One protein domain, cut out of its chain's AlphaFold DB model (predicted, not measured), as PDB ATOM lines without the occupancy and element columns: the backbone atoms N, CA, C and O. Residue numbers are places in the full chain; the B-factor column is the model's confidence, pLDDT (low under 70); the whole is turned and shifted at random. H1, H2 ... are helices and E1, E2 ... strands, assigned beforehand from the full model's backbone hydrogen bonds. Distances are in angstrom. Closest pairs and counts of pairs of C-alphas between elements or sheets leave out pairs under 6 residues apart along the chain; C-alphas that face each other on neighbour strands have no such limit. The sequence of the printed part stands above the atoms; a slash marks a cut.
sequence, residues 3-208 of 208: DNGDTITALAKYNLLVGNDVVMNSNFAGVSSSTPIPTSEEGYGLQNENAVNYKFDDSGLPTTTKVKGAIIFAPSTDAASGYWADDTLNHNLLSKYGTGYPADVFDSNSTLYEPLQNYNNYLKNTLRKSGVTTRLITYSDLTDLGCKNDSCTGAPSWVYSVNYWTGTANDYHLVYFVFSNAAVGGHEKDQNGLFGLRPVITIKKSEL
ATOM      1  N   ASP A   3     124.329-132.424 139.918       94.50
ATOM      2  CA  ASP A   3     125.709-132.239 140.338       94.50
ATOM      3  C   ASP A   3     126.629-132.819 139.252       94.50
ATOM      4  O   ASP A   3     126.470-133.974 138.858       94.50
ATOM      5  N   ASN A   4     127.552-132.010 138.735       93.88
ATOM      6  CA  ASN A   4     128.480-132.387 137.665       93.88
ATOM      7  C   ASN A   4     129.914-132.621 138.183       93.88
ATOM      8  O   ASN A   4     130.861-132.536 137.403       93.88
ATOM      9  N   GLY A   5     130.106-132.820 139.490       95.38
ATOM     10  CA  GLY A   5     131.429-132.858 140.116       95.38
ATOM     11  C   GLY A   5     131.846-131.469 140.591       95.38
ATOM     12  O   GLY A   5     131.536-131.098 141.721       95.38
ATOM     13  N   ASP A   6     132.494-130.677 139.736       96.06
ATOM     14  CA  ASP A   6     132.999-129.339 140.105       96.06
ATOM     15  C   ASP A   6     131.974-128.212 139.905       96.06
ATOM     16  O   ASP A   6     132.159-127.088 140.383       96.06
ATOM     17  N   THR A   7     130.870-128.494 139.208       97.25
ATOM     18  CA  THR A   7     129.784-127.535 138.961       97.25
ATOM     19  C   THR A   7     128.430-128.109 139.356       97.25
ATOM     20  O   THR A   7     128.251-129.323 139.433       97.25
ATOM     21  N   ILE A   8     127.462-127.228 139.586       97.25
ATOM     22  CA  ILE A   8     126.057-127.578 139.798       97.25
ATOM     23  C   ILE A   8     125.227-126.887 138.728       97.25
ATOM     24  O   ILE A   8     125.411-125.695 138.484       97.25
ATOM     25  N   THR A   9     124.297-127.626 138.122       97.75
ATOM     26  CA  THR A   9     123.286-127.086 137.208       97.75
ATOM     27  C   THR A   9     121.921-127.069 137.891       97.75
ATOM     28  O   THR A   9     121.381-128.130 138.224       97.75
ATOM     29  N   ALA A  10     121.339-125.880 138.041       97.38
ATOM     30  CA  ALA A  10     120.048-125.636 138.678       97.38
ATOM     31  C   ALA A  10     119.134-124.764 137.799       97.38
ATOM     32  O   ALA A  10     119.605-123.991 136.975       97.38
ATOM     33  N   LEU A  11     117.824-124.869 137.984       98.38
ATOM     34  CA  LEU A  11     116.804-124.015 137.381       98.38
ATOM     35  C   LEU A  11     116.515-122.900 138.377       98.38
ATOM     36  O   LEU A  11     116.354-123.155 139.573       98.38
ATOM     37  N   ALA A  12     116.460-121.672 137.878       98.12
ATOM     38  CA  ALA A  12     116.092-120.501 138.654       98.12
ATOM     39  C   ALA A  12     114.767-120.732 139.396       98.12
ATOM     40  O   ALA A  12     113.874-121.422 138.904       98.12
ATOM     41  N   LYS A  13     114.608-120.148 140.585       97.12
ATOM     42  CA  LYS A  13     113.364-120.298 141.350       97.12
ATOM     43  C   LYS A  13     112.204-119.594 140.645       97.12
ATOM     44  O   LYS A  13     111.105-120.138 140.596       97.12
ATOM     45  N   TYR A  14     112.482-118.426 140.073       98.19
ATOM     46  CA  TYR A  14     111.509-117.590 139.381       98.19
ATOM     47  C   TYR A  14     111.975-117.230 137.971       98.19
ATOM     48  O   TYR A  14     113.149-117.398 137.627       98.19
ATOM     49  N   ASN A  15     111.046-116.705 137.174       98.56
ATOM     50  CA  ASN A  15     111.370-116.053 135.914       98.56
ATOM     51  C   ASN A  15     112.116-114.735 136.154       98.56
ATOM     52  O   ASN A  15     112.043-114.151 137.239       98.56
ATOM     53  N   LEU A  16     112.814-114.252 135.129       98.69
ATOM     54  CA  LEU A  16     113.353-112.895 135.119       98.69
ATOM     55  C   LEU A  16     112.231-111.871 134.904       98.69
ATOM     56  O   LEU A  16     111.325-112.105 134.106       98.69
ATOM     57  N   LEU A  17     112.317-110.717 135.571       98.50
ATOM     58  CA  LEU A  17     111.415-109.588 135.344       98.50
ATOM     59  C   LEU A  17     111.800-108.852 134.056       98.50
ATOM     60  O   LEU A  17     112.588-107.908 134.083       98.50
ATOM     61  N   VAL A  18     111.282-109.321 132.924       98.25
ATOM     62  CA  VAL A  18     111.533-108.774 131.582       98.25
ATOM     63  C   VAL A  18     110.285-108.904 130.712       98.25
ATOM     64  O   VAL A  18     109.317-109.543 131.110       98.25
ATOM     65  N   GLY A  19     110.297-108.323 129.514       96.94
ATOM     66  CA  GLY A  19     109.129-108.333 128.636       96.94
ATOM     67  C   GLY A  19     108.088-107.324 129.101       96.94
ATOM     68  O   GLY A  19     108.424-106.161 129.332       96.94
ATOM     69  N   ASN A  20     106.833-107.755 129.211       97.69
ATOM     70  CA  ASN A  20     105.685-106.863 129.298       97.69
ATOM     71  C   ASN A  20     104.794-107.165 130.512       97.69
ATOM     72  O   ASN A  20     104.643-108.314 130.941       97.69
ATOM     73  N   ASP A  21     104.141-106.116 131.003       96.75
ATOM     74  CA  ASP A  21     102.909-106.216 131.777       96.75
ATOM     75  C   ASP A  21     101.747-106.402 130.790       96.75
ATOM     76  O   ASP A  21     101.516-105.586 129.894       96.75
ATOM     77  N   VAL A  22     101.030-107.512 130.927       96.12
ATOM     78  CA  VAL A  22      99.977-107.961 130.017       96.12
ATOM     79  C   VAL A  22      98.651-108.023 130.756       96.12
ATOM     80  O   VAL A  22      98.562-108.523 131.878       96.12
ATOM     81  N   VAL A  23      97.600-107.538 130.103       96.00
ATOM     82  CA  VAL A  23      96.218-107.744 130.532       96.00
ATOM     83  C   VAL A  23      95.548-108.645 129.505       96.00
ATOM     84  O   VAL A  23      95.547-108.340 128.314       96.00
ATOM     85  N   MET A  24      95.023-109.771 129.968       91.94
ATOM     86  CA  MET A  24      94.251-110.735 129.193       91.94
ATOM     87  C   MET A  24      92.784-110.306 129.138       91.94
ATOM     88  O   MET A  24      92.255-109.697 130.074       91.94
ATOM     89  N   ASN A  25      92.101-110.684 128.063       90.88
ATOM     90  CA  ASN A  25      90.650-110.573 127.966       90.88
ATOM     91  C   ASN A  25      89.982-111.379 129.093       90.88
ATOM     92  O   ASN A  25      90.527-112.373 129.570       90.88
ATOM     93  N   SER A  26      88.773-110.985 129.499       87.19
ATOM     94  CA  SER A  26      88.041-111.628 130.605       87.19
ATOM     95  C   SER A  26      87.733-113.113 130.380       87.19
ATOM     96  O   SER A  26      87.508-113.840 131.340       87.19
ATOM     97  N   ASN A  27      87.731-113.562 129.125       85.31
ATOM     98  CA  ASN A  27      87.560-114.959 128.728       85.31
ATOM     99  C   ASN A  27      88.891-115.694 128.476       85.31
ATOM    100  O   ASN A  27      88.866-116.804 127.958       85.31
ATOM    101  N   PHE A  28      90.036-115.065 128.769       84.00
ATOM    102  CA  PHE A  28      91.390-115.580 128.529       84.00
ATOM    103  C   PHE A  28      91.709-115.953 127.070       84.00
ATOM    104  O   PHE A  28      92.735-116.571 126.805       84.00
ATOM    105  N   ALA A  29      90.881-115.533 126.105       83.56
ATOM    106  CA  ALA A  29      91.048-115.874 124.691       83.56
ATOM    107  C   ALA A  29      92.106-115.023 123.965       83.56
ATOM    108  O   ALA A  29      92.354-115.227 122.781       83.56
ATOM    109  N   GLY A  30      92.698-114.034 124.637       85.94
ATOM    110  CA  GLY A  30      93.698-113.157 124.040       85.94
ATOM    111  C   GLY A  30      94.126-112.020 124.960       85.94
ATOM    112  O   GLY A  30      93.696-111.937 126.110       85.94
ATOM    113  N   VAL A  31      94.966-111.137 124.424       91.50
ATOM    114  CA  VAL A  31      95.539-109.983 125.123       91.50
ATOM    115  C   VAL A  31      94.710-108.727 124.844       91.50
ATOM    116  O   VAL A  31      94.513-108.364 123.687       91.50
ATOM    117  N   SER A  32      94.259-108.037 125.896       93.62
ATOM    118  CA  SER A  32      93.592-106.732 125.792       93.62
ATOM    119  C   SER A  32      94.590-105.578 125.711       93.62
ATOM    120  O   SER A  32      94.343-104.583 125.034       93.62
ATOM    121  N   SER A  33      95.710-105.679 126.430       95.31
ATOM    122  CA  SER A  33      96.783-104.683 126.403       95.31
ATOM    123  C   SER A  33      98.117-105.298 126.799       95.31
ATOM    124  O   SER A  33      98.167-106.209 127.624       95.31
ATOM    125  N   SER A  34      99.202-104.751 126.261       95.75
ATOM    126  CA  SER A  34     100.563-105.182 126.556       95.75
ATOM    127  C   SER A  34     101.474-103.963 126.628       95.75
ATOM    128  O   SER A  34     101.545-103.196 125.668       95.75
ATOM    129  N   THR A  35     102.151-103.780 127.758       97.19
ATOM    130  CA  THR A  35     103.013-102.622 128.022       97.19
ATOM    131  C   THR A  35     104.407-103.109 128.405       97.19
ATOM    132  O   THR A  35     104.518-103.876 129.360       97.19
ATOM    133  N   PRO A  36     105.478-102.689 127.708       97.56
ATOM    134  CA  PRO A  36     106.840-103.060 128.081       97.56
ATOM    135  C   PRO A  36     107.182-102.639 129.512       97.56
ATOM    136  O   PRO A  36     106.895-101.510 129.916       97.56
ATOM    137  N   ILE A  37     107.825-103.533 130.259       97.88
ATOM    138  CA  ILE A  37     108.357-103.228 131.588       97.88
ATOM    139  C   ILE A  37     109.572-102.307 131.410       97.88
ATOM    140  O   ILE A  37     110.506-102.672 130.685       97.88
ATOM    141  N   PRO A  38     109.602-101.125 132.052       97.50
ATOM    142  CA  PRO A  38     110.744-100.226 131.961       97.50
ATOM    143  C   PRO A  38     112.016-100.873 132.510       97.50
ATOM    144  O   PRO A  38     112.005-101.475 133.581       97.50
ATOM    145  N   THR A  39     113.149-100.658 131.844       96.38
ATOM    146  CA  THR A  39     114.464-101.112 132.338       96.38
ATOM    147  C   THR A  39     114.874-100.446 133.656       96.38
ATOM    148  O   THR A  39     115.750-100.946 134.354       96.38
ATOM    149  N   SER A  40     114.240 -99.323 134.005       96.88
ATOM    150  CA  SER A  40     114.393 -98.634 135.287       96.88
ATOM    151  C   SER A  40     113.564 -99.246 136.420       96.88
ATOM    152  O   SER A  40     113.659 -98.765 137.547       96.88
ATOM    153  N   GLU A  41     112.704-100.229 136.139       97.56
ATOM    154  CA  GLU A  41     111.914-100.887 137.174       97.56
ATOM    155  C   GLU A  41     112.817-101.683 138.126       97.56
ATOM    156  O   GLU A  41     113.756-102.368 137.709       97.56
ATOM    157  N   GLU A  42     112.536-101.593 139.426       96.31
ATOM    158  CA  GLU A  42     113.287-102.328 140.436       96.31
ATOM    159  C   GLU A  42     113.217-103.840 140.174       96.31
ATOM    160  O   GLU A  42     112.146-104.434 140.059       96.31
ATOM    161  N   GLY A  43     114.387-104.473 140.081       96.25
ATOM    162  CA  GLY A  43     114.497-105.902 139.802       96.25
ATOM    163  C   GLY A  43     114.382-106.280 138.323       96.25
ATOM    164  O   GLY A  43     114.407-107.476 138.030       96.25
ATOM    165  N   TYR A  44     114.299-105.316 137.395       98.06
ATOM    166  CA  TYR A  44     114.340-105.600 135.958       98.06
ATOM    167  C   TYR A  44     115.560-106.463 135.597       98.06
ATOM    168  O   TYR A  44     116.684-106.210 136.036       98.06
ATOM    169  N   GLY A  45     115.339-107.509 134.797       98.12
ATOM    170  CA  GLY A  45     116.384-108.452 134.386       98.12
ATOM    171  C   GLY A  45     116.838-109.438 135.471       98.12
ATOM    172  O   GLY A  45     117.701-110.272 135.198       98.12
ATOM    173  N   LEU A  46     116.271-109.385 136.681       98.44
ATOM    174  CA  LEU A  46     116.574-110.293 137.792       98.44
ATOM    175  C   LEU A  46     115.392-111.226 138.082       98.44
ATOM    176  O   LEU A  46     114.268-110.978 137.653       98.44
ATOM    177  N   GLN A  47     115.648-112.317 138.812       98.12
ATOM    178  CA  GLN A  47     114.591-113.237 139.244       98.12
ATOM    179  C   GLN A  47     113.557-112.493 140.098       98.12
ATOM    180  O   GLN A  47     113.924-111.856 141.086       98.12
ATOM    181  N   ASN A  48     112.276-112.609 139.749       97.94
ATOM    182  CA  ASN A  48     111.192-111.923 140.446       97.94
ATOM    183  C   ASN A  48     109.987-112.848 140.630       97.94
ATOM    184  O   ASN A  48     109.533-113.489 139.685       97.94
ATOM    185  N   GLU A  49     109.450-112.895 141.846       95.69
ATOM    186  CA  GLU A  49     108.359-113.806 142.190       95.69
ATOM    187  C   GLU A  49     107.039-113.521 141.474       95.69
ATOM    188  O   GLU A  49     106.210-114.420 141.398       95.69
ATOM    189  N   ASN A  50     106.851-112.316 140.930       93.19
ATOM    190  CA  ASN A  50     105.644-111.929 140.200       93.19
ATOM    191  C   ASN A  50     105.751-112.197 138.691       93.19
ATOM    192  O   ASN A  50     104.739-112.142 137.993       93.19
ATOM    193  N   ALA A  51     106.953-112.477 138.173       96.31
ATOM    194  CA  ALA A  51     107.177-112.680 136.746       96.31
ATOM    195  C   ALA A  51     106.542-114.002 136.276       96.31
ATOM    196  O   ALA A  51     107.057-115.093 136.526       96.31
ATOM    197  N   VAL A  52     105.398-113.885 135.602       92.56
ATOM    198  CA  VAL A  52     104.561-114.960 135.046       92.56
ATOM    199  C   VAL A  52     104.346-116.096 136.041       92.56
ATOM    200  O   VAL A  52     104.523-117.284 135.762       92.56
ATOM    201  N   ASN A  53     103.986-115.687 137.249       89.44
ATOM    202  CA  ASN A  53     103.704-116.571 138.358       89.44
ATOM    203  C   ASN A  53     102.283-116.295 138.841       89.44
ATOM    204  O   ASN A  53     102.045-115.461 139.713       89.44
ATOM    205  N   TYR A  54     101.328-116.969 138.212       86.12
ATOM    206  CA  TYR A  54      99.930-116.931 138.604       86.12
ATOM    207  C   TYR A  54      99.407-118.345 138.838       86.12
ATOM    208  O   TYR A  54      99.984-119.337 138.382       86.12
ATOM    209  N   LYS A  55      98.316-118.423 139.597       87.06
ATOM    210  CA  LYS A  55      97.659-119.677 139.954       87.06
ATOM    211  C   LYS A  55      96.535-119.981 138.974       87.06
ATOM    212  O   LYS A  55      96.023-119.079 138.311       87.06
ATOM    213  N   PHE A  56      96.150-121.246 138.946       87.50
ATOM    214  CA  PHE A  56      94.919-121.704 138.324       87.50
ATOM    215  C   PHE A  56      93.865-121.940 139.408       87.50
ATOM    216  O   PHE A  56      94.214-122.308 140.534       87.50
ATOM    217  N   ASP A  57      92.603-121.682 139.085       87.81
ATOM    218  CA  ASP A  57      91.465-122.091 139.903       87.81
ATOM    219  C   ASP A  57      91.091-123.564 139.651       87.81
ATOM    220  O   ASP A  57      91.683-124.244 138.808       87.81
ATOM    221  N   ASP A  58      90.088-124.061 140.378       87.31
ATOM    222  CA  ASP A  58      89.622-125.450 140.275       87.31
ATOM    223  C   ASP A  58      89.016-125.788 138.898       87.31
ATOM    224  O   ASP A  58      88.864-126.963 138.560       87.31
ATOM    225  N   SER A  59      88.681-124.774 138.089       85.50
ATOM    226  CA  SER A  59      88.198-124.937 136.713       85.50
ATOM    227  C   SER A  59      89.325-124.960 135.674       85.50
ATOM    228  O   SER A  59      89.066-125.157 134.487       85.50
ATOM    229  N   GLY A  60      90.578-124.793 136.111       83.31
ATOM    230  CA  GLY A  60      91.749-124.750 135.242       83.31
ATOM    231  C   GLY A  60      91.967-123.396 134.565       83.31
ATOM    232  O   GLY A  60      92.738-123.324 133.609       83.31
ATOM    233  N   LEU A  61      91.323-122.325 135.046       84.81
ATOM    234  CA  LEU A  61      91.493-120.970 134.521       84.81
ATOM    235  C   LEU A  61      92.476-120.155 135.372       84.81
ATOM    236  O   LEU A  61      92.557-120.363 136.584       84.81
ATOM    237  N   PRO A  62      93.233-119.210 134.783       87.19
ATOM    238  CA  PRO A  62      94.091-118.322 135.558       87.19
ATOM    239  C   PRO A  62      93.289-117.485 136.564       87.19
ATOM    240  O   PRO A  62      92.274-116.881 136.228       87.19
ATOM    241  N   THR A  63      93.790-117.342 137.791       90.31
ATOM    242  CA  THR A  63      93.124-116.551 138.847       90.31
ATOM    243  C   THR A  63      93.247-115.033 138.653       90.31
ATOM    244  O   THR A  63      92.802-114.257 139.495       90.31
ATOM    245  N   THR A  64      93.925-114.584 137.598       91.00
ATOM    246  CA  THR A  64      94.168-113.171 137.291       91.00
ATOM    247  C   THR A  64      94.225-112.970 135.788       91.00
ATOM    248  O   THR A  64      94.826-113.765 135.070       91.00
ATOM    249  N   THR A  65      93.656-111.866 135.312       91.94
ATOM    250  CA  THR A  65      93.840-111.403 133.932       91.94
ATOM    251  C   THR A  65      95.088-110.541 133.770       91.94
ATOM    252  O   THR A  65      95.473-110.239 132.649       91.94
ATOM    253  N   LYS A  66      95.735-110.127 134.862       94.44
ATOM    254  CA  LYS A  66      96.955-109.312 134.839       94.44
ATOM    255  C   LYS A  66      98.170-110.203 135.052       94.44
ATOM    256  O   LYS A  66      98.259-110.871 136.082       94.44
ATOM    257  N   VAL A  67      99.096-110.171 134.102       94.50
ATOM    258  CA  VAL A  67     100.328-110.962 134.095       94.50
ATOM    259  C   VAL A  67     101.512-110.019 133.965       94.50
ATOM    260  O   VAL A  67     101.552-109.188 133.066       94.50
ATOM    261  N   LYS A  68     102.481-110.153 134.863       96.19
ATOM    262  CA  LYS A  68     103.721-109.378 134.854       96.19
ATOM    263  C   LYS A  68     104.852-110.217 134.283       96.19
ATOM    264  O   LYS A  68     104.920-111.404 134.574       96.19
ATOM    265  N   GLY A  69     105.755-109.620 133.519       96.81
ATOM    266  CA  GLY A  69     106.988-110.275 133.077       96.81
ATOM    267  C   GLY A  69     106.807-111.286 131.941       96.81
ATOM    268  O   GLY A  69     107.616-112.207 131.809       96.81
ATOM    269  N   ALA A  70     105.722-111.166 131.172       96.31
ATOM    270  CA  ALA A  70     105.467-112.049 130.042       96.31
ATOM    271  C   ALA A  70     106.309-111.631 128.837       96.31
ATOM    272  O   ALA A  70     106.398-110.449 128.500       96.31
ATOM    273  N   ILE A  71     106.926-112.607 128.184       97.44
ATOM    274  CA  ILE A  71     107.817-112.383 127.050       97.44
ATOM    275  C   ILE A  71     107.563-113.461 126.001       97.44
ATOM    276  O   ILE A  71     107.382-114.631 126.327       97.44
ATOM    277  N   ILE A  72     107.514-113.062 124.737       96.88
ATOM    278  CA  ILE A  72     107.325-113.980 123.610       96.88
ATOM    279  C   ILE A  72     108.632-114.725 123.314       96.88
ATOM    280  O   ILE A  72     109.711-114.198 123.564       96.88
ATOM    281  N   PHE A  73     108.596-115.930 122.755       97.62
ATOM    282  CA  PHE A  73     109.833-116.625 122.383       97.62
ATOM    283  C   PHE A  73     110.516-115.965 121.174       97.62
ATOM    284  O   PHE A  73     111.730-115.726 121.179       97.62
ATOM    285  N   ALA A  74     109.729-115.652 120.146       95.56
ATOM    286  CA  ALA A  74     110.162-115.008 118.911       95.56
ATOM    287  C   ALA A  74     109.041-114.095 118.385       95.56
ATOM    288  O   ALA A  74     107.870-114.398 118.609       95.56
ATOM    289  N   PRO A  75     109.363-112.983 117.706       91.00
ATOM    290  CA  PRO A  75     108.345-112.128 117.108       91.00
ATOM    291  C   PRO A  75     107.590-112.863 115.996       91.00
ATOM    292  O   PRO A  75     108.164-113.708 115.303       91.00
ATOM    293  N   SER A  76     106.326-112.488 115.781       81.75
ATOM    294  CA  SER A  76     105.659-112.789 114.514       81.75
ATOM    295  C   SER A  76     106.412-112.060 113.410       81.75
ATOM    296  O   SER A  76     106.557-110.838 113.452       81.75
ATOM    297  N   THR A  77     106.902-112.802 112.429       75.56
ATOM    298  CA  THR A  77     107.297-112.237 111.138       75.56
ATOM    299  C   THR A  77     106.143-112.451 110.157       75.56
ATOM    300  O   THR A  77     105.133-113.061 110.512       75.56
ATOM    301  N   ASP A  78     106.272-111.972 108.918       64.19
ATOM    302  CA  ASP A  78     105.320-112.315 107.848       64.19
ATOM    303  C   ASP A  78     105.315-113.828 107.531       64.19
ATOM    304  O   ASP A  78     104.430-114.320 106.832       64.19
ATOM    305  N   ALA A  79     106.294-114.583 108.046       65.94
ATOM    306  CA  ALA A  79     106.326-116.032 107.962       65.94
ATOM    307  C   ALA A  79     105.516-116.659 109.108       65.94
ATOM    308  O   ALA A  79     105.705-116.341 110.283       65.94
ATOM    309  N   ALA A  80     104.653-117.620 108.771       78.38
ATOM    310  CA  ALA A  80     103.938-118.424 109.764       78.38
ATOM    311  C   ALA A  80     104.904-119.221 110.671       78.38
ATOM    312  O   ALA A  80     104.602-119.510 111.830       78.38
ATOM    313  N   SER A  81     106.100-119.537 110.168       90.44
ATOM    314  CA  SER A  81     107.112-120.340 110.843       90.44
ATOM    315  C   SER A  81     108.012-119.543 111.799       90.44
ATOM    316  O   SER A  81     108.157-118.324 111.721       90.44
ATOM    317  N   GLY A  82     108.615-120.242 112.758       94.31
ATOM    318  CA  GLY A  82     109.716-119.728 113.565       94.31
ATOM    319  C   GLY A  82     111.008-119.611 112.760       94.31
ATOM    320  O   GLY A  82     111.175-120.254 111.727       94.31
ATOM    321  N   TYR A  83     111.971-118.838 113.273       95.38
ATOM    322  CA  TYR A  83     113.275-118.607 112.623       95.38
ATOM    323  C   TYR A  83     114.120-119.882 112.424       95.38
ATOM    324  O   TYR A  83     115.207-119.835 111.845       95.38
ATOM    325  N   TRP A  84     113.657-121.013 112.959       96.44
ATOM    326  CA  TRP A  84     114.281-122.321 112.847       96.44
ATOM    327  C   TRP A  84     113.771-123.173 111.696       96.44
ATOM    328  O   TRP A  84     114.349-124.231 111.448       96.44
ATOM    329  N   ALA A  85     112.749-122.722 110.980       95.44
ATOM    330  CA  ALA A  85     112.224-123.399 109.809       95.44
ATOM    331  C   ALA A  85     112.462-122.580 108.535       95.44
ATOM    332  O   ALA A  85     112.574-121.353 108.574       95.44
ATOM    333  N   ASP A  86     112.576-123.277 107.407       91.81
ATOM    334  CA  ASP A  86     112.666-122.650 106.091       91.81
ATOM    335  C   ASP A  86     111.330-122.016 105.647       91.81
ATOM    336  O   ASP A  86     110.268-122.212 106.251       91.81
ATOM    337  N   ASP A  87     111.394-121.210 104.586       88.69
ATOM    338  CA  ASP A  87     110.239-120.530 103.988       88.69
ATOM    339  C   ASP A  87     109.503-121.394 102.948       88.69
ATOM    340  O   ASP A  87     108.602-120.914 102.256       88.69
ATOM    341  N   THR A  88     109.865-122.676 102.832       89.69
ATOM    342  CA  THR A  88     109.187-123.590 101.915       89.69
ATOM    343  C   THR A  88     107.798-123.932 102.446       89.69
ATOM    344  O   THR A  88     107.528-123.828 103.639       89.69
ATOM    345  N   LEU A  89     106.916-124.437 101.579       87.12
ATOM    346  CA  LEU A  89     105.579-124.900 101.986       87.12
ATOM    347  C   LEU A  89     105.604-125.994 103.069       87.12
ATOM    348  O   LEU A  89     104.607-126.187 103.756       87.12
ATOM    349  N   ASN A  90     106.718-126.721 103.200       88.44
ATOM    350  CA  ASN A  90     106.874-127.790 104.185       88.44
ATOM    351  C   ASN A  90     107.481-127.299 105.509       88.44
ATOM    352  O   ASN A  90     107.528-128.082 106.455       88.44
ATOM    353  N   HIS A  91     107.959-126.048 105.568       92.75
ATOM    354  CA  HIS A  91     108.593-125.440 106.741       92.75
ATOM    355  C   HIS A  91     109.613-126.365 107.423       92.75
ATOM    356  O   HIS A  91     109.533-126.649 108.626       92.75
ATOM    357  N   ASN A  92     110.566-126.889 106.646       94.69
ATOM    358  CA  ASN A  92     111.514-127.874 107.161       94.69
ATOM    359  C   ASN A  92     112.436-127.230 108.199       94.69
ATOM    360  O   ASN A  92     112.837-126.074 108.059       94.69
ATOM    361  N   LEU A  93     112.825-128.005 109.214       97.50
ATOM    362  CA  LEU A  93     113.823-127.581 110.192       97.50
ATOM    363  C   LEU A  93     115.146-127.251 109.483       97.50
ATOM    364  O   LEU A  93     115.688-128.073 108.738       97.50
ATOM    365  N   LEU A  94     115.691-126.065 109.743       97.38
ATOM    366  CA  LEU A  94     117.001-125.675 109.232       97.38
ATOM    367  C   LEU A  94     118.079-126.585 109.827       97.38
ATOM    368  O   LEU A  94     118.141-126.786 111.039       97.38
ATOM    369  N   SER A  95     118.995-127.057 108.982       97.25
ATOM    370  CA  SER A  95     120.014-128.053 109.348       97.25
ATOM    371  C   SER A  95     120.892-127.664 110.543       97.25
ATOM    372  O   SER A  95     121.370-128.541 111.260       97.25
ATOM    373  N   LYS A  96     121.080-126.361 110.805       97.31
ATOM    374  CA  LYS A  96     121.812-125.875 111.987       97.31
ATOM    375  C   LYS A  96     121.157-126.250 113.325       97.31
ATOM    376  O   LYS A  96     121.858-126.262 114.330       97.31
ATOM    377  N   TYR A  97     119.858-126.553 113.339       97.81
ATOM    378  CA  TYR A  97     119.102-126.940 114.537       97.81
ATOM    379  C   TYR A  97     118.851-128.452 114.638       97.81
ATOM    380  O   TYR A  97     118.277-128.911 115.622       97.81
ATOM    381  N   GLY A  98     119.292-129.237 113.650       96.75
ATOM    382  CA  GLY A  98     119.182-130.694 113.650       96.75
ATOM    383  C   GLY A  98     118.441-131.247 112.436       96.75
ATOM    384  O   GLY A  98     118.374-130.616 111.384       96.75
ATOM    385  N   THR A  99     117.913-132.466 112.578       96.00
ATOM    386  CA  THR A  99     117.271-133.221 111.485       96.00
ATOM    387  C   THR A  99     115.783-133.494 111.710       96.00
ATOM    388  O   THR A  99     115.155-134.137 110.875       96.00
ATOM    389  N   GLY A 100     115.216-133.063 112.837       97.00
ATOM    390  CA  GLY A 100     113.802-133.244 113.152       97.00
ATOM    391  C   GLY A 100     113.426-132.649 114.504       97.00
ATOM    392  O   GLY A 100     114.300-132.299 115.294       97.00
ATOM    393  N   TYR A 101     112.122-132.538 114.747       97.12
ATOM    394  CA  TYR A 101     111.570-132.089 116.023       97.12
ATOM    395  C   TYR A 101     111.421-133.259 117.012       97.12
ATOM    396  O   TYR A 101     111.173-134.387 116.572       97.12
ATOM    397  N   PRO A 102     111.519-133.023 118.335       97.62
ATOM    398  CA  PRO A 102     111.827-131.748 118.994       97.62
ATOM    399  C   PRO A 102     113.263-131.268 118.717       97.62
ATOM    400  O   PRO A 102     114.176-132.085 118.641       97.62
ATOM    401  N   ALA A 103     113.465-129.952 118.576       98.44
ATOM    402  CA  ALA A 103     114.764-129.368 118.210       98.44
ATOM    403  C   ALA A 103     115.148-128.202 119.127       98.44
ATOM    404  O   ALA A 103     114.331-127.322 119.380       98.44
ATOM    405  N   ASP A 104     116.388-128.163 119.615       98.50
ATOM    406  CA  ASP A 104     116.881-127.042 120.420       98.50
ATOM    407  C   ASP A 104     117.229-125.863 119.505       98.50
ATOM    408  O   ASP A 104     118.186-125.914 118.734       98.50
ATOM    409  N   VAL A 105     116.424-124.801 119.581       98.38
ATOM    410  CA  VAL A 105     116.462-123.680 118.626       98.38
ATOM    411  C   VAL A 105     116.892-122.360 119.252       98.38
ATOM    412  O   VAL A 105     117.164-121.410 118.530       98.38
ATOM    413  N   PHE A 106     116.977-122.284 120.582       98.44
ATOM    414  CA  PHE A 106     117.314-121.048 121.283       98.44
ATOM    415  C   PHE A 106     118.703-120.504 120.906       98.44
ATOM    416  O   PHE A 106     119.736-121.057 121.286       98.44
ATOM    417  N   ASP A 107     118.709-119.365 120.216       97.94
ATOM    418  CA  ASP A 107     119.897-118.583 119.887       97.94
ATOM    419  C   ASP A 107     119.586-117.073 119.857       97.94
ATOM    420  O   ASP A 107     118.542-116.629 120.341       97.94
ATOM    421  N   SER A 108     120.493-116.269 119.296       97.75
ATOM    422  CA  SER A 108     120.366-114.809 119.208       97.75
ATOM    423  C   SER A 108     119.166-114.296 118.405       97.75
ATOM    424  O   SER A 108     118.920-113.094 118.425       97.75
ATOM    425  N   ASN A 109     118.425-115.160 117.707       96.50
ATOM    426  CA  ASN A 109     117.187-114.791 117.017       96.50
ATOM    427  C   ASN A 109     115.954-114.831 117.947       96.50
ATOM    428  O   ASN A 109     114.887-114.350 117.570       96.50
ATOM    429  N   SER A 110     116.073-115.387 119.159       97.75
ATOM    430  CA  SER A 110     115.013-115.352 120.176       97.75
ATOM    431  C   SER A 110     115.002-114.029 120.942       97.75
ATOM    432  O   SER A 110     116.054-113.511 121.318       97.75
ATOM    433  N   THR A 111     113.811-113.539 121.306       97.81
ATOM    434  CA  THR A 111     113.699-112.354 122.181       97.81
ATOM    435  C   THR A 111     114.181-112.628 123.612       97.81
ATOM    436  O   THR A 111     114.529-111.704 124.344       97.81
ATOM    437  N   LEU A 112     114.268-113.905 124.006       98.50
ATOM    438  CA  LEU A 112     114.768-114.332 125.312       98.50
ATOM    439  C   LEU A 112     116.300-114.236 125.405       98.50
ATOM    440  O   LEU A 112     116.849-114.277 126.506       98.50
ATOM    441  N   TYR A 113     117.005-114.131 124.271       98.69
ATOM    442  CA  TYR A 113     118.463-114.221 124.237       98.69
ATOM    443  C   TYR A 113     119.137-113.079 124.986       98.69
ATOM    444  O   TYR A 113     119.908-113.322 125.915       98.69
ATOM    445  N   GLU A 114     118.832-111.838 124.616       98.44
ATOM    446  CA  GLU A 114     119.462-110.662 125.215       98.44
ATOM    447  C   GLU A 114     119.192-110.560 126.730       98.44
ATOM    448  O   GLU A 114     120.162-110.472 127.489       98.44
ATOM    449  N   PRO A 115     117.942-110.683 127.225       98.56
ATOM    450  CA  PRO A 115     117.666-110.768 128.658       98.56
ATOM    451  C   PRO A 115     118.463-111.854 129.394       98.56
ATOM    452  O   PRO A 115     118.997-111.608 130.480       98.56
ATOM    453  N   LEU A 116     118.587-113.050 128.806       98.81
ATOM    454  CA  LEU A 116     119.339-114.147 129.412       98.81
ATOM    455  C   LEU A 116     120.847-113.851 129.461       98.81
ATOM    456  O   LEU A 116     121.495-114.165 130.465       98.81
ATOM    457  N   GLN A 117     121.403-113.231 128.413       98.62
ATOM    458  CA  GLN A 117     122.807-112.804 128.391       98.62
ATOM    459  C   GLN A 117     123.074-111.680 129.394       98.62
ATOM    460  O   GLN A 117     124.087-111.714 130.093       98.62
ATOM    461  N   ASN A 118     122.151-110.731 129.539       98.50
ATOM    462  CA  ASN A 118     122.247-109.673 130.543       98.50
ATOM    463  C   ASN A 118     122.263-110.257 131.961       98.50
ATOM    464  O   ASN A 118     123.109-109.881 132.775       98.50
ATOM    465  N   TYR A 119     121.415-111.252 132.233       98.62
ATOM    466  CA  TYR A 119     121.428-111.961 133.510       98.62
ATOM    467  C   TYR A 119     122.728-112.750 133.736       98.62
ATOM    468  O   TYR A 119     123.327-112.664 134.807       98.62
ATOM    469  N   ASN A 120     123.228-113.456 132.717       98.38
ATOM    470  CA  ASN A 120     124.529-114.132 132.773       98.38
ATOM    471  C   ASN A 120     125.665-113.153 133.116       98.38
ATOM    472  O   ASN A 120     126.494-113.429 133.983       98.38
ATOM    473  N   ASN A 121     125.674-111.983 132.473       98.31
ATOM    474  CA  ASN A 121     126.656-110.930 132.712       98.31
ATOM    475  C   ASN A 121     126.542-110.348 134.124       98.31
ATOM    476  O   ASN A 121     127.566-110.109 134.761       98.31
ATOM    477  N   TYR A 122     125.327-110.175 134.645       98.19
ATOM    478  CA  TYR A 122     125.109-109.774 136.035       98.19
ATOM    479  C   TYR A 122     125.701-110.798 137.019       98.19
ATOM    480  O   TYR A 122     126.448-110.425 137.928       98.19
ATOM    481  N   LEU A 123     125.451-112.097 136.812       98.12
ATOM    482  CA  LEU A 123     126.025-113.151 137.657       98.12
ATOM    483  C   LEU A 123     127.565-113.140 137.601       98.12
ATOM    484  O   LEU A 123     128.225-113.223 138.642       98.12
ATOM    485  N   LYS A 124     128.147-112.977 136.407       97.69
ATOM    486  CA  LYS A 124     129.606-112.918 136.217       97.69
ATOM    487  C   LYS A 124     130.242-111.691 136.850       97.69
ATOM    488  O   LYS A 124     131.202-111.821 137.602       97.69
ATOM    489  N   ASN A 125     129.719-110.510 136.540       97.12
ATOM    490  CA  ASN A 125     130.408-109.247 136.795       97.12
ATOM    491  C   ASN A 125     129.992-108.628 138.128       97.12
ATOM    492  O   ASN A 125     130.839-108.137 138.873       97.12
ATOM    493  N   THR A 126     128.702-108.691 138.460       96.69
ATOM    494  CA  THR A 126     128.167-108.095 139.689       96.69
ATOM    495  C   THR A 126     128.295-109.058 140.860       96.69
ATOM    496  O   THR A 126     128.795-108.673 141.916       96.69
ATOM    497  N   LEU A 127     127.921-110.328 140.669       96.81
ATOM    498  CA  LEU A 127     128.034-111.349 141.721       96.81
ATOM    499  C   LEU A 127     129.383-112.083 141.727       96.81
ATOM    500  O   LEU A 127     129.599-112.952 142.575       96.81
ATOM    501  N   ARG A 128     130.295-111.727 140.811       96.38
ATOM    502  CA  ARG A 128     131.659-112.277 140.701       96.38
ATOM    503  C   ARG A 128     131.691-113.803 140.535       96.38
ATOM    504  O   ARG A 128     132.609-114.460 141.022       96.38
ATOM    505  N   LYS A 129     130.697-114.374 139.847       96.81
ATOM    506  CA  LYS A 129     130.608-115.814 139.550       96.81
ATOM    507  C   LYS A 129     131.210-116.089 138.172       96.81
ATOM    508  O   LYS A 129     130.502-116.290 137.190       96.81
ATOM    509  N   SER A 130     132.532-116.002 138.077       91.56
ATOM    510  CA  SER A 130     133.270-116.009 136.804       91.56
ATOM    511  C   SER A 130     133.012-117.245 135.932       91.56
ATOM    512  O   SER A 130     133.014-117.145 134.704       91.56
ATOM    513  N   GLY A 131     132.771-118.402 136.557       92.38
ATOM    514  CA  GLY A 131     132.509-119.671 135.886       92.38
ATOM    515  C   GLY A 131     131.045-119.927 135.533       92.38
ATOM    516  O   GLY A 131     130.744-121.022 135.064       92.38
ATOM    517  N   VAL A 132     130.140-118.974 135.779       97.25
ATOM    518  CA  VAL A 132     128.706-119.184 135.563       97.25
ATOM    519  C   VAL A 132     128.344-119.198 134.076       97.25
ATOM    520  O   VAL A 132     128.882-118.432 133.268       97.25
ATOM    521  N   THR A 133     127.403-120.063 133.718       97.81
ATOM    522  CA  THR A 133     126.740-120.060 132.414       97.81
ATOM    523  C   THR A 133     125.234-120.158 132.593       97.81
ATOM    524  O   THR A 133     124.743-120.748 133.561       97.81
ATOM    525  N   THR A 134     124.495-119.586 131.648       98.44
ATOM    526  CA  THR A 134     123.038-119.679 131.601       98.44
ATOM    527  C   THR A 134     122.566-120.216 130.255       98.44
ATOM    528  O   THR A 134     123.219-120.033 129.226       98.44
ATOM    529  N   ARG A 135     121.429-120.905 130.270       98.50
ATOM    530  CA  ARG A 135     120.694-121.372 129.087       98.50
ATOM    531  C   ARG A 135     119.205-121.473 129.416       98.50
ATOM    532  O   ARG A 135     118.828-121.358 130.582       98.50
ATOM    533  N   LEU A 136     118.367-121.725 128.417       98.69
ATOM    534  CA  LEU A 136     117.006-122.204 128.660       98.69
ATOM    535  C   LEU A 136     117.021-123.714 128.908       98.69
ATOM    536  O   LEU A 136     117.940-124.417 128.478       98.69
ATOM    537  N   ILE A 137     116.020-124.208 129.632       98.69
ATOM    538  CA  ILE A 137     115.793-125.649 129.789       98.69
ATOM    539  C   ILE A 137     115.351-126.253 128.453       98.69
ATOM    540  O   ILE A 137     114.635-125.589 127.704       98.69
ATOM    541  N   THR A 138     115.780-127.474 128.144       98.38
ATOM    542  CA  THR A 138     115.384-128.179 126.913       98.38
ATOM    543  C   THR A 138     114.287-129.202 127.197       98.38
ATOM    544  O   THR A 138     114.076-129.596 128.346       98.38
ATOM    545  N   TYR A 139     113.604-129.684 126.158       97.75
ATOM    546  CA  TYR A 139     112.660-130.796 126.298       97.75
ATOM    547  C   TYR A 139     113.347-132.055 126.851       97.75
ATOM    548  O   TYR A 139     112.791-132.717 127.723       97.75
ATOM    549  N   SER A 140     114.592-132.333 126.438       97.06
ATOM    550  CA  SER A 140     115.372-133.458 126.978       97.06
ATOM    551  C   SER A 140     115.651-133.310 128.478       97.06
ATOM    552  O   SER A 140     115.559-134.286 129.218       97.06
ATOM    553  N   ASP A 141     115.953-132.098 128.963       98.00
ATOM    554  CA  ASP A 141     116.097-131.881 130.407       98.00
ATOM    555  C   ASP A 141     114.783-132.157 131.150       98.00
ATOM    556  O   ASP A 141     114.803-132.694 132.257       98.00
ATOM    557  N   LEU A 142     113.642-131.758 130.572       98.06
ATOM    558  CA  LEU A 142     112.323-131.994 131.162       98.06
ATOM    559  C   LEU A 142     112.017-133.493 131.245       98.06
ATOM    560  O   LEU A 142     111.559-133.957 132.291       98.06
ATOM    561  N   THR A 143     112.315-134.259 130.191       97.50
ATOM    562  CA  THR A 143     112.133-135.717 130.204       97.50
ATOM    563  C   THR A 143     113.029-136.391 131.236       97.50
ATOM    564  O   THR A 143     112.553-137.237 131.995       97.50
ATOM    565  N   ASP A 144     114.288-135.959 131.345       97.06
ATOM    566  CA  ASP A 144     115.239-136.468 132.344       97.06
ATOM    567  C   ASP A 144     114.802-136.141 133.779       97.06
ATOM    568  O   ASP A 144     115.092-136.880 134.721       97.06
ATOM    569  N   LEU A 145     114.091-135.027 133.955       97.38
ATOM    570  CA  LEU A 145     113.521-134.613 135.234       97.38
ATOM    571  C   LEU A 145     112.222-135.338 135.591       97.38
ATOM    572  O   LEU A 145     111.790-135.216 136.734       97.38
ATOM    573  N   GLY A 146     111.623-136.093 134.666       97.44
ATOM    574  CA  GLY A 146     110.422-136.895 134.909       97.44
ATOM    575  C   GLY A 146     109.150-136.402 134.215       97.44
ATOM    576  O   GLY A 146     108.088-136.979 134.460       97.44
ATOM    577  N   CYS A 147     109.221-135.385 133.351       97.56
ATOM    578  CA  CYS A 147     108.087-135.006 132.504       97.56
ATOM    579  C   CYS A 147     107.865-136.050 131.397       97.56
ATOM    580  O   CYS A 147     108.820-136.517 130.777       97.56
ATOM    581  N   LYS A 148     106.612-136.444 131.150       94.94
ATOM    582  CA  LYS A 148     106.233-137.464 130.157       94.94
ATOM    583  C   LYS A 148     104.884-137.152 129.522       94.94
ATOM    584  O   LYS A 148     103.996-136.626 130.192       94.94
ATOM    585  N   ASN A 149     104.720-137.579 128.269       86.12
ATOM    586  CA  ASN A 149     103.566-137.269 127.425       86.12
ATOM    587  C   ASN A 149     103.395-135.743 127.370       86.12
ATOM    588  O   ASN A 149     104.253-135.094 126.789       86.12
ATOM    589  N   ASP A 150     102.431-135.176 128.091       93.62
ATOM    590  CA  ASP A 150     102.197-133.726 128.155       93.62
ATOM    591  C   ASP A 150     102.155-133.211 129.608       93.62
ATOM    592  O   ASP A 150     101.531-132.196 129.928       93.62
ATOM    593  N   SER A 151     102.790-133.941 130.536       96.19
ATOM    594  CA  SER A 151     102.746-133.640 131.968       96.19
ATOM    595  C   SER A 151     104.104-133.730 132.661       96.19
ATOM    596  O   SER A 151     104.873-134.666 132.465       96.19
ATOM    597  N   CYS A 152     104.349-132.797 133.575       97.44
ATOM    598  CA  CYS A 152     105.474-132.766 134.502       97.44
ATOM    599  C   CYS A 152     105.111-133.227 135.923       97.44
ATOM    600  O   CYS A 152     105.903-133.040 136.838       97.44
ATOM    601  N   THR A 153     103.953-133.861 136.136       96.69
ATOM    602  CA  THR A 153     103.545-134.374 137.466       96.69
ATOM    603  C   THR A 153     104.491-135.439 138.035       96.69
ATOM    604  O   THR A 153     104.570-135.601 139.250       96.69
ATOM    605  N   GLY A 154     105.225-136.149 137.170       96.56
ATOM    606  CA  GLY A 154     106.284-137.085 137.563       96.56
ATOM    607  C   GLY A 154     107.627-136.422 137.892       96.56
ATOM    608  O   GLY A 154     108.530-137.099 138.381       96.56
ATOM    609  N   ALA A 155     107.766-135.121 137.629       97.62
ATOM    610  CA  ALA A 155     108.956-134.345 137.938       97.62
ATOM    611  C   ALA A 155     108.837-133.660 139.311       97.62
ATOM    612  O   ALA A 155     107.733-133.488 139.833       97.62
ATOM    613  N   PRO A 156     109.951-133.223 139.924       97.31
ATOM    614  CA  PRO A 156     109.887-132.416 141.135       97.31
ATOM    615  C   PRO A 156     109.034-131.156 140.938       97.31
ATOM    616  O   PRO A 156     109.170-130.465 139.931       97.31
ATOM    617  N   SER A 157     108.215-130.796 141.929       96.31
ATOM    618  CA  SER A 157     107.247-129.690 141.816       96.31
ATOM    619  C   SER A 157     107.859-128.322 141.506       96.31
ATOM    620  O   SER A 157     107.199-127.456 140.939       96.31
ATOM    621  N   TRP A 158     109.139-128.120 141.824       96.12
ATOM    622  CA  TRP A 158     109.855-126.897 141.462       96.12
ATOM    623  C   TRP A 158     110.082-126.762 139.946       96.12
ATOM    624  O   TRP A 158     110.327-125.648 139.479       96.12
ATOM    625  N   VAL A 159     109.996-127.850 139.165       97.56
ATOM    626  CA  VAL A 159     110.093-127.812 137.695       97.56
ATOM    627  C   VAL A 159     108.945-126.986 137.145       97.56
ATOM    628  O   VAL A 159     109.182-126.026 136.431       97.56
ATOM    629  N   TYR A 160     107.720-127.266 137.576       95.81
ATOM    630  CA  TYR A 160     106.508-126.603 137.110       95.81
ATOM    631  C   TYR A 160     105.964-125.608 138.150       95.81
ATOM    632  O   TYR A 160     104.773-125.534 138.394       95.81
ATOM    633  N   SER A 161     106.824-124.833 138.817       94.81
ATOM    634  CA  SER A 161     106.367-123.860 139.828       94.81
ATOM    635  C   SER A 161     105.927-122.508 139.256       94.81
ATOM    636  O   SER A 161     105.290-121.735 139.962       94.81
ATOM    637  N   VAL A 162     106.306-122.197 138.015       95.69
ATOM    638  CA  VAL A 162     105.978-120.957 137.286       95.69
ATOM    639  C   VAL A 162     105.805-121.285 135.803       95.69
ATOM    640  O   VAL A 162     106.240-122.354 135.373       95.69
ATOM    641  N   ASN A 163     105.216-120.377 135.021       96.06
ATOM    642  CA  ASN A 163     105.025-120.590 133.584       96.06
ATOM    643  C   ASN A 163     106.230-120.061 132.800       96.06
ATOM    644  O   ASN A 163     106.630-118.908 133.000       96.06
ATOM    645  N   TYR A 164     106.815-120.856 131.904       98.25
ATOM    646  CA  TYR A 164     108.008-120.435 131.162       98.25
ATOM    647  C   TYR A 164     108.196-121.141 129.819       98.25
ATOM    648  O   TYR A 164     107.735-122.263 129.608       98.25
ATOM    649  N   TRP A 165     108.937-120.473 128.937       98.50
ATOM    650  CA  TRP A 165     109.419-121.038 127.682       98.50
ATOM    651  C   TRP A 165     110.615-121.964 127.893       98.50
ATOM    652  O   TRP A 165     111.526-121.668 128.672       98.50
ATOM    653  N   THR A 166     110.652-123.058 127.140       98.62
ATOM    654  CA  THR A 166     111.870-123.856 126.952       98.62
ATOM    655  C   THR A 166     112.711-123.290 125.800       98.62
ATOM    656  O   THR A 166     112.294-122.369 125.100       98.62
ATOM    657  N   GLY A 167     113.902-123.848 125.585       98.44
ATOM    658  CA  GLY A 167     114.723-123.579 124.402       98.44
ATOM    659  C   GLY A 167     114.434-124.486 123.201       98.44
ATOM    660  O   GLY A 167     115.191-124.437 122.231       98.44
ATOM    661  N   THR A 168     113.392-125.322 123.269       98.62
ATOM    662  CA  THR A 168     113.137-126.402 122.309       98.62
ATOM    663  C   THR A 168     111.868-126.133 121.500       98.62
ATOM    664  O   THR A 168     110.791-125.947 122.063       98.62
ATOM    665  N   ALA A 169     111.973-126.163 120.175       98.31
ATOM    666  CA  ALA A 169     110.840-126.153 119.261       98.31
ATOM    667  C   ALA A 169     110.093-127.494 119.296       98.31
ATOM    668  O   ALA A 169     110.710-128.565 119.267       98.31
ATOM    669  N   ASN A 170     108.764-127.420 119.345       97.25
ATOM    670  CA  ASN A 170     107.868-128.569 119.218       97.25
ATOM    671  C   ASN A 170     107.627-128.923 117.746       97.25
ATOM    672  O   ASN A 170     107.654-130.100 117.400       97.25
ATOM    673  N   ASP A 171     107.480-127.908 116.896       96.38
ATOM    674  CA  ASP A 171     107.402-128.029 115.443       96.38
ATOM    675  C   ASP A 171     107.914-126.736 114.767       96.38
ATOM    676  O   ASP A 171     108.663-125.964 115.369       96.38
ATOM    677  N   TYR A 172     107.537-126.478 113.513       95.50
ATOM    678  CA  TYR A 172     107.994-125.312 112.753       95.50
ATOM    679  C   TYR A 172     107.473-123.948 113.238       95.50
ATOM    680  O   TYR A 172     107.999-122.934 112.788       95.50
ATOM    681  N   HIS A 173     106.478-123.886 114.124       94.12
ATOM    682  CA  HIS A 173     105.885-122.638 114.636       94.12
ATOM    683  C   HIS A 173     105.669-122.637 116.158       94.12
ATOM    684  O   HIS A 173     105.602-121.565 116.769       94.12
ATOM    685  N   LEU A 174     105.665-123.817 116.782       96.56
ATOM    686  CA  LEU A 174     105.446-124.016 118.206       96.56
ATOM    687  C   LEU A 174     106.755-124.224 118.972       96.56
ATOM    688  O   LEU A 174     107.669-124.929 118.539       96.56
ATOM    689  N   VAL A 175     106.801-123.682 120.185       98.00
ATOM    690  CA  VAL A 175     107.892-123.863 121.151       98.00
ATOM    691  C   VAL A 175     107.352-124.561 122.384       98.00
ATOM    692  O   VAL A 175     106.234-124.283 122.819       98.00
ATOM    693  N   TYR A 176     108.136-125.471 122.962       98.25
ATOM    694  CA  TYR A 176     107.737-126.113 124.201       98.25
ATOM    695  C   TYR A 176     107.648-125.104 125.346       98.25
ATOM    696  O   TYR A 176     108.546-124.276 125.538       98.25
ATOM    697  N   PHE A 177     106.610-125.236 126.160       96.94
ATOM    698  CA  PHE A 177     106.416-124.484 127.396       96.94
ATOM    699  C   PHE A 177     106.282-125.418 128.599       96.94
ATOM    700  O   PHE A 177     106.044-126.614 128.451       96.94
ATOM    701  N   VAL A 178     106.350-124.849 129.802       97.38
ATOM    702  CA  VAL A 178     105.883-125.498 131.034       97.38
ATOM    703  C   VAL A 178     104.920-124.559 131.755       97.38
ATOM    704  O   VAL A 178     105.250-123.392 131.960       97.38
ATOM    705  N   PHE A 179     103.746-125.062 132.137       95.06
ATOM    706  CA  PHE A 179     102.773-124.360 132.982       95.06
ATOM    707  C   PHE A 179     102.898-124.771 134.449       95.06
ATOM    708  O   PHE A 179     103.290-125.893 134.770       95.06
ATOM    709  N   SER A 180     102.459-123.890 135.348       93.69
ATOM    710  CA  SER A 180     102.491-124.097 136.794       93.69
ATOM    711  C   SER A 180     101.529-125.185 137.300       93.69
ATOM    712  O   SER A 180     101.628-125.638 138.438       93.69
ATOM    713  N   ASN A 181     100.618-125.651 136.441       92.25
ATOM    714  CA  ASN A 181      99.749-126.810 136.662       92.25
ATOM    715  C   ASN A 181     100.358-128.133 136.145       92.25
ATOM    716  O   ASN A 181      99.649-129.130 136.024       92.25
ATOM    717  N   ALA A 182     101.661-128.135 135.845       94.88
ATOM    718  CA  ALA A 182     102.425-129.249 135.293       94.88
ATOM    719  C   ALA A 182     102.145-129.607 133.825       94.88
ATOM    720  O   ALA A 182     102.674-130.620 133.374       94.88
ATOM    721  N   ALA A 183     101.372-128.830 133.065       95.12
ATOM    722  CA  ALA A 183     101.246-129.073 131.627       95.12
ATOM    723  C   ALA A 183     102.545-128.709 130.877       95.12
ATOM    724  O   ALA A 183     103.179-127.693 131.174       95.12
ATOM    725  N   VAL A 184     102.919-129.528 129.893       96.56
ATOM    726  CA  VAL A 184     104.007-129.283 128.929       96.56
ATOM    727  C   VAL A 184     103.483-129.589 127.529       96.56
ATOM    728  O   VAL A 184     102.749-130.550 127.346       96.56
ATOM    729  N   GLY A 185     103.829-128.767 126.545       95.69
ATOM    730  CA  GLY A 185     103.357-128.917 125.167       95.69
ATOM    731  C   GLY A 185     103.912-127.814 124.274       95.69
ATOM    732  O   GLY A 185     104.736-127.029 124.737       95.69
ATOM    733  N   GLY A 186     103.478-127.753 123.015       96.06
ATOM    734  CA  GLY A 186     103.836-126.685 122.077       96.06
ATOM    735  C   GLY A 186     102.882-125.491 122.160       96.06
ATOM    736  O   GLY A 186     101.672-125.674 122.268       96.06
ATOM    737  N   HIS A 187     103.416-124.272 122.101       94.62
ATOM    738  CA  HIS A 187     102.627-123.047 121.964       94.62
ATOM    739  C   HIS A 187     103.264-122.103 120.941       94.62
ATOM    740  O   HIS A 187     104.485-122.088 120.785       94.62
ATOM    741  N   GLU A 188     102.431-121.309 120.268       94.50
ATOM    742  CA  GLU A 188     102.841-120.268 119.325       94.50
ATOM    743  C   GLU A 188     103.928-119.367 119.909       94.50
ATOM    744  O   GLU A 188     103.765-118.792 120.992       94.50
ATOM    745  N   LYS A 189     105.030-119.252 119.167       94.44
ATOM    746  CA  LYS A 189     106.262-118.539 119.540       94.44
ATOM    747  C   LYS A 189     106.063-117.068 119.912       94.44
ATOM    748  O   LYS A 189     106.865-116.516 120.667       94.44
ATOM    749  N   ASP A 190     105.036-116.435 119.367       92.75
ATOM    750  CA  ASP A 190     104.725-115.011 119.462       92.75
ATOM    751  C   ASP A 190     103.564-114.720 120.424       92.75
ATOM    752  O   ASP A 190     103.207-113.557 120.633       92.75
ATOM    753  N   GLN A 191     103.003-115.748 121.072       87.75
ATOM    754  CA  GLN A 191     101.946-115.547 122.054       87.75
ATOM    755  C   GLN A 191     102.487-114.853 123.304       87.75
ATOM    756  O   GLN A 191     103.343-115.371 124.027       87.75
ATOM    757  N   ASN A 192     101.918-113.688 123.604       85.12
ATOM    758  CA  ASN A 192     102.236-112.933 124.807       85.12
ATOM    759  C   ASN A 192     101.263-113.251 125.960       85.12
ATOM    760  O   ASN A 192     100.136-113.691 125.744       85.12
ATOM    761  N   GLY A 193     101.689-112.997 127.199       86.50
ATOM    762  CA  GLY A 193     100.850-113.096 128.401       86.50
ATOM    763  C   GLY A 193     100.856-114.444 129.122       86.50
ATOM    764  O   GLY A 193     100.271-114.542 130.199       86.50
ATOM    765  N   LEU A 194     101.518-115.474 128.587       90.06
ATOM    766  CA  LEU A 194     101.458-116.823 129.166       90.06
ATOM    767  C   LEU A 194     102.755-117.307 129.805       90.06
ATOM    768  O   LEU A 194     102.687-118.027 130.801       90.06
ATOM    769  N   PHE A 195     103.913-116.905 129.279       96.00
ATOM    770  CA  PHE A 195     105.194-117.516 129.630       96.00
ATOM    771  C   PHE A 195     106.280-116.474 129.896       96.00
ATOM    772  O   PHE A 195     106.330-115.416 129.264       96.00
ATOM    773  N   GLY A 196     107.129-116.780 130.876       97.81
ATOM    774  CA  GLY A 196     108.301-115.989 131.225       97.81
ATOM    775  C   GLY A 196     109.610-116.640 130.778       97.81
ATOM    776  O   GLY A 196     109.643-117.719 130.179       97.81
ATOM    777  N   LEU A 197     110.712-115.975 131.120       98.50
ATOM    778  CA  LEU A 197     112.071-116.465 130.912       98.50
ATOM    779  C   LEU A 197     112.612-117.054 132.217       98.50
ATOM    780  O   LEU A 197     112.904-116.301 133.149       98.50
ATOM    781  N   ARG A 198     112.801-118.380 132.270       98.56
ATOM    782  CA  ARG A 198     113.361-119.087 133.434       98.56
ATOM    783  C   ARG A 198     114.764-119.633 133.147       98.56
ATOM    784  O   ARG A 198     114.894-120.636 132.446       98.56
ATOM    785  N   PRO A 199     115.830-119.017 133.683       98.62
ATOM    786  CA  PRO A 199     117.189-119.478 133.422       98.62
ATOM    787  C   PRO A 199     117.486-120.847 134.043       98.62
ATOM    788  O   PRO A 199     117.217-121.078 135.222       98.62
ATOM    789  N   VAL A 200     118.154-121.719 133.291       98.75
ATOM    790  CA  VAL A 200     118.999-122.783 133.844       98.75
ATOM    791  C   VAL A 200     120.397-122.209 134.032       98.75
ATOM    792  O   VAL A 200     120.964-121.641 133.103       98.75
ATOM    793  N   ILE A 201     120.950-122.353 135.230       98.56
ATOM    794  CA  ILE A 201     122.217-121.775 135.671       98.56
ATOM    795  C   ILE A 201     123.172-122.921 135.993       98.56
ATOM    796  O   ILE A 201     122.835-123.806 136.779       98.56
ATOM    797  N   THR A 202     124.370-122.900 135.415       98.31
ATOM    798  CA  THR A 202     125.475-123.773 135.831       98.31
ATOM    799  C   THR A 202     126.556-122.933 136.488       98.31
ATOM    800  O   THR A 202     126.994-121.948 135.906       98.31
ATOM    801  N   ILE A 203     126.977-123.306 137.694       97.25
ATOM    802  CA  ILE A 203     127.944-122.554 138.507       97.25
ATOM    803  C   ILE A 203     128.974-123.495 139.131       97.25
ATOM    804  O   ILE A 203     128.655-124.643 139.449       97.25
ATOM    805  N   LYS A 204     130.213-123.029 139.317       96.50
ATOM    806  CA  LYS A 204     131.243-123.785 140.040       96.50
ATOM    807  C   LYS A 204     130.883-123.889 141.516       96.50
ATOM    808  O   LYS A 204     130.501-122.899 142.130       96.50
ATOM    809  N   LYS A 205     131.090-125.060 142.117       95.12
ATOM    810  CA  LYS A 205     130.860-125.255 143.558       95.12
ATOM    811  C   LYS A 205     131.738-124.360 144.425       95.12
ATOM    812  O   LYS A 205     131.290-123.892 145.460       95.12
ATOM    813  N   SER A 206     132.962-124.084 143.977       95.56
ATOM    814  CA  SER A 206     133.878-123.150 144.640       95.56
ATOM    815  C   SER A 206     133.391-121.697 144.629       95.56
ATOM    816  O   SER A 206     133.989-120.853 145.286       95.56
ATOM    817  N   GLU A 207     132.368-121.385 143.830       92.31
ATOM    818  CA  GLU A 207     131.763-120.060 143.713       92.31
ATOM    819  C   GLU A 207     130.378-119.998 144.382       92.31
ATOM    820  O   GLU A 207     129.703-118.983 144.220       92.31
ATOM    821  N   LEU A 208     129.924-121.039 145.091       86.06
ATOM    822  CA  LEU A 208     128.655-121.021 145.835       86.06
ATOM    823  C   LEU A 208     128.778-120.236 147.143       86.06
ATOM    824  O   LEU A 208     129.760-120.460 147.881       86.06
TER     825      LEU A 208
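What this domain is: This is residues 3 to 208 of the 208 residues of an uncharacterized protein of Clostridium sp. CAG:594 (UniProt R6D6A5). The domain has little regular structure: three antiparallel sheets among long loops, with H1 over E1-E9-E5, H2 over E6-E7-E8, and E3-E2-E4 away from both. Mixed in class, it has 65 of 206 printed residues in nine named strands and two named helices, H1 after E4 and H2 after E5. It is compact, radius of gyration of the C-alphas 16.8 A, spanning 48 by 40 by 36 A.

How they stand to each other: E1, residues 7-11, is antiparallel to E9, residues 200-204; N 8 and O 203 are 2.9 A apart. H1, residues 113-126, is on this sheet at a height of 8.3 A. In both helices each O i to N i+4 pair is within hydrogen-bond range.

Where its parts are: C-alpha 7 is at (129.784, -127.535, 138.961) and C-alpha 204 at (131.243, -123.785, 140.040). E2 is residues 20-24, E3 31-36, E4 66-70, E5 133-135, H2 139-144, E6 164-169, E7 174-178 and E8 184-188.

The domain as a whole: The printed part has no cut; the E4 to H1 link is long; residues 78-79 have pLDDT under 70.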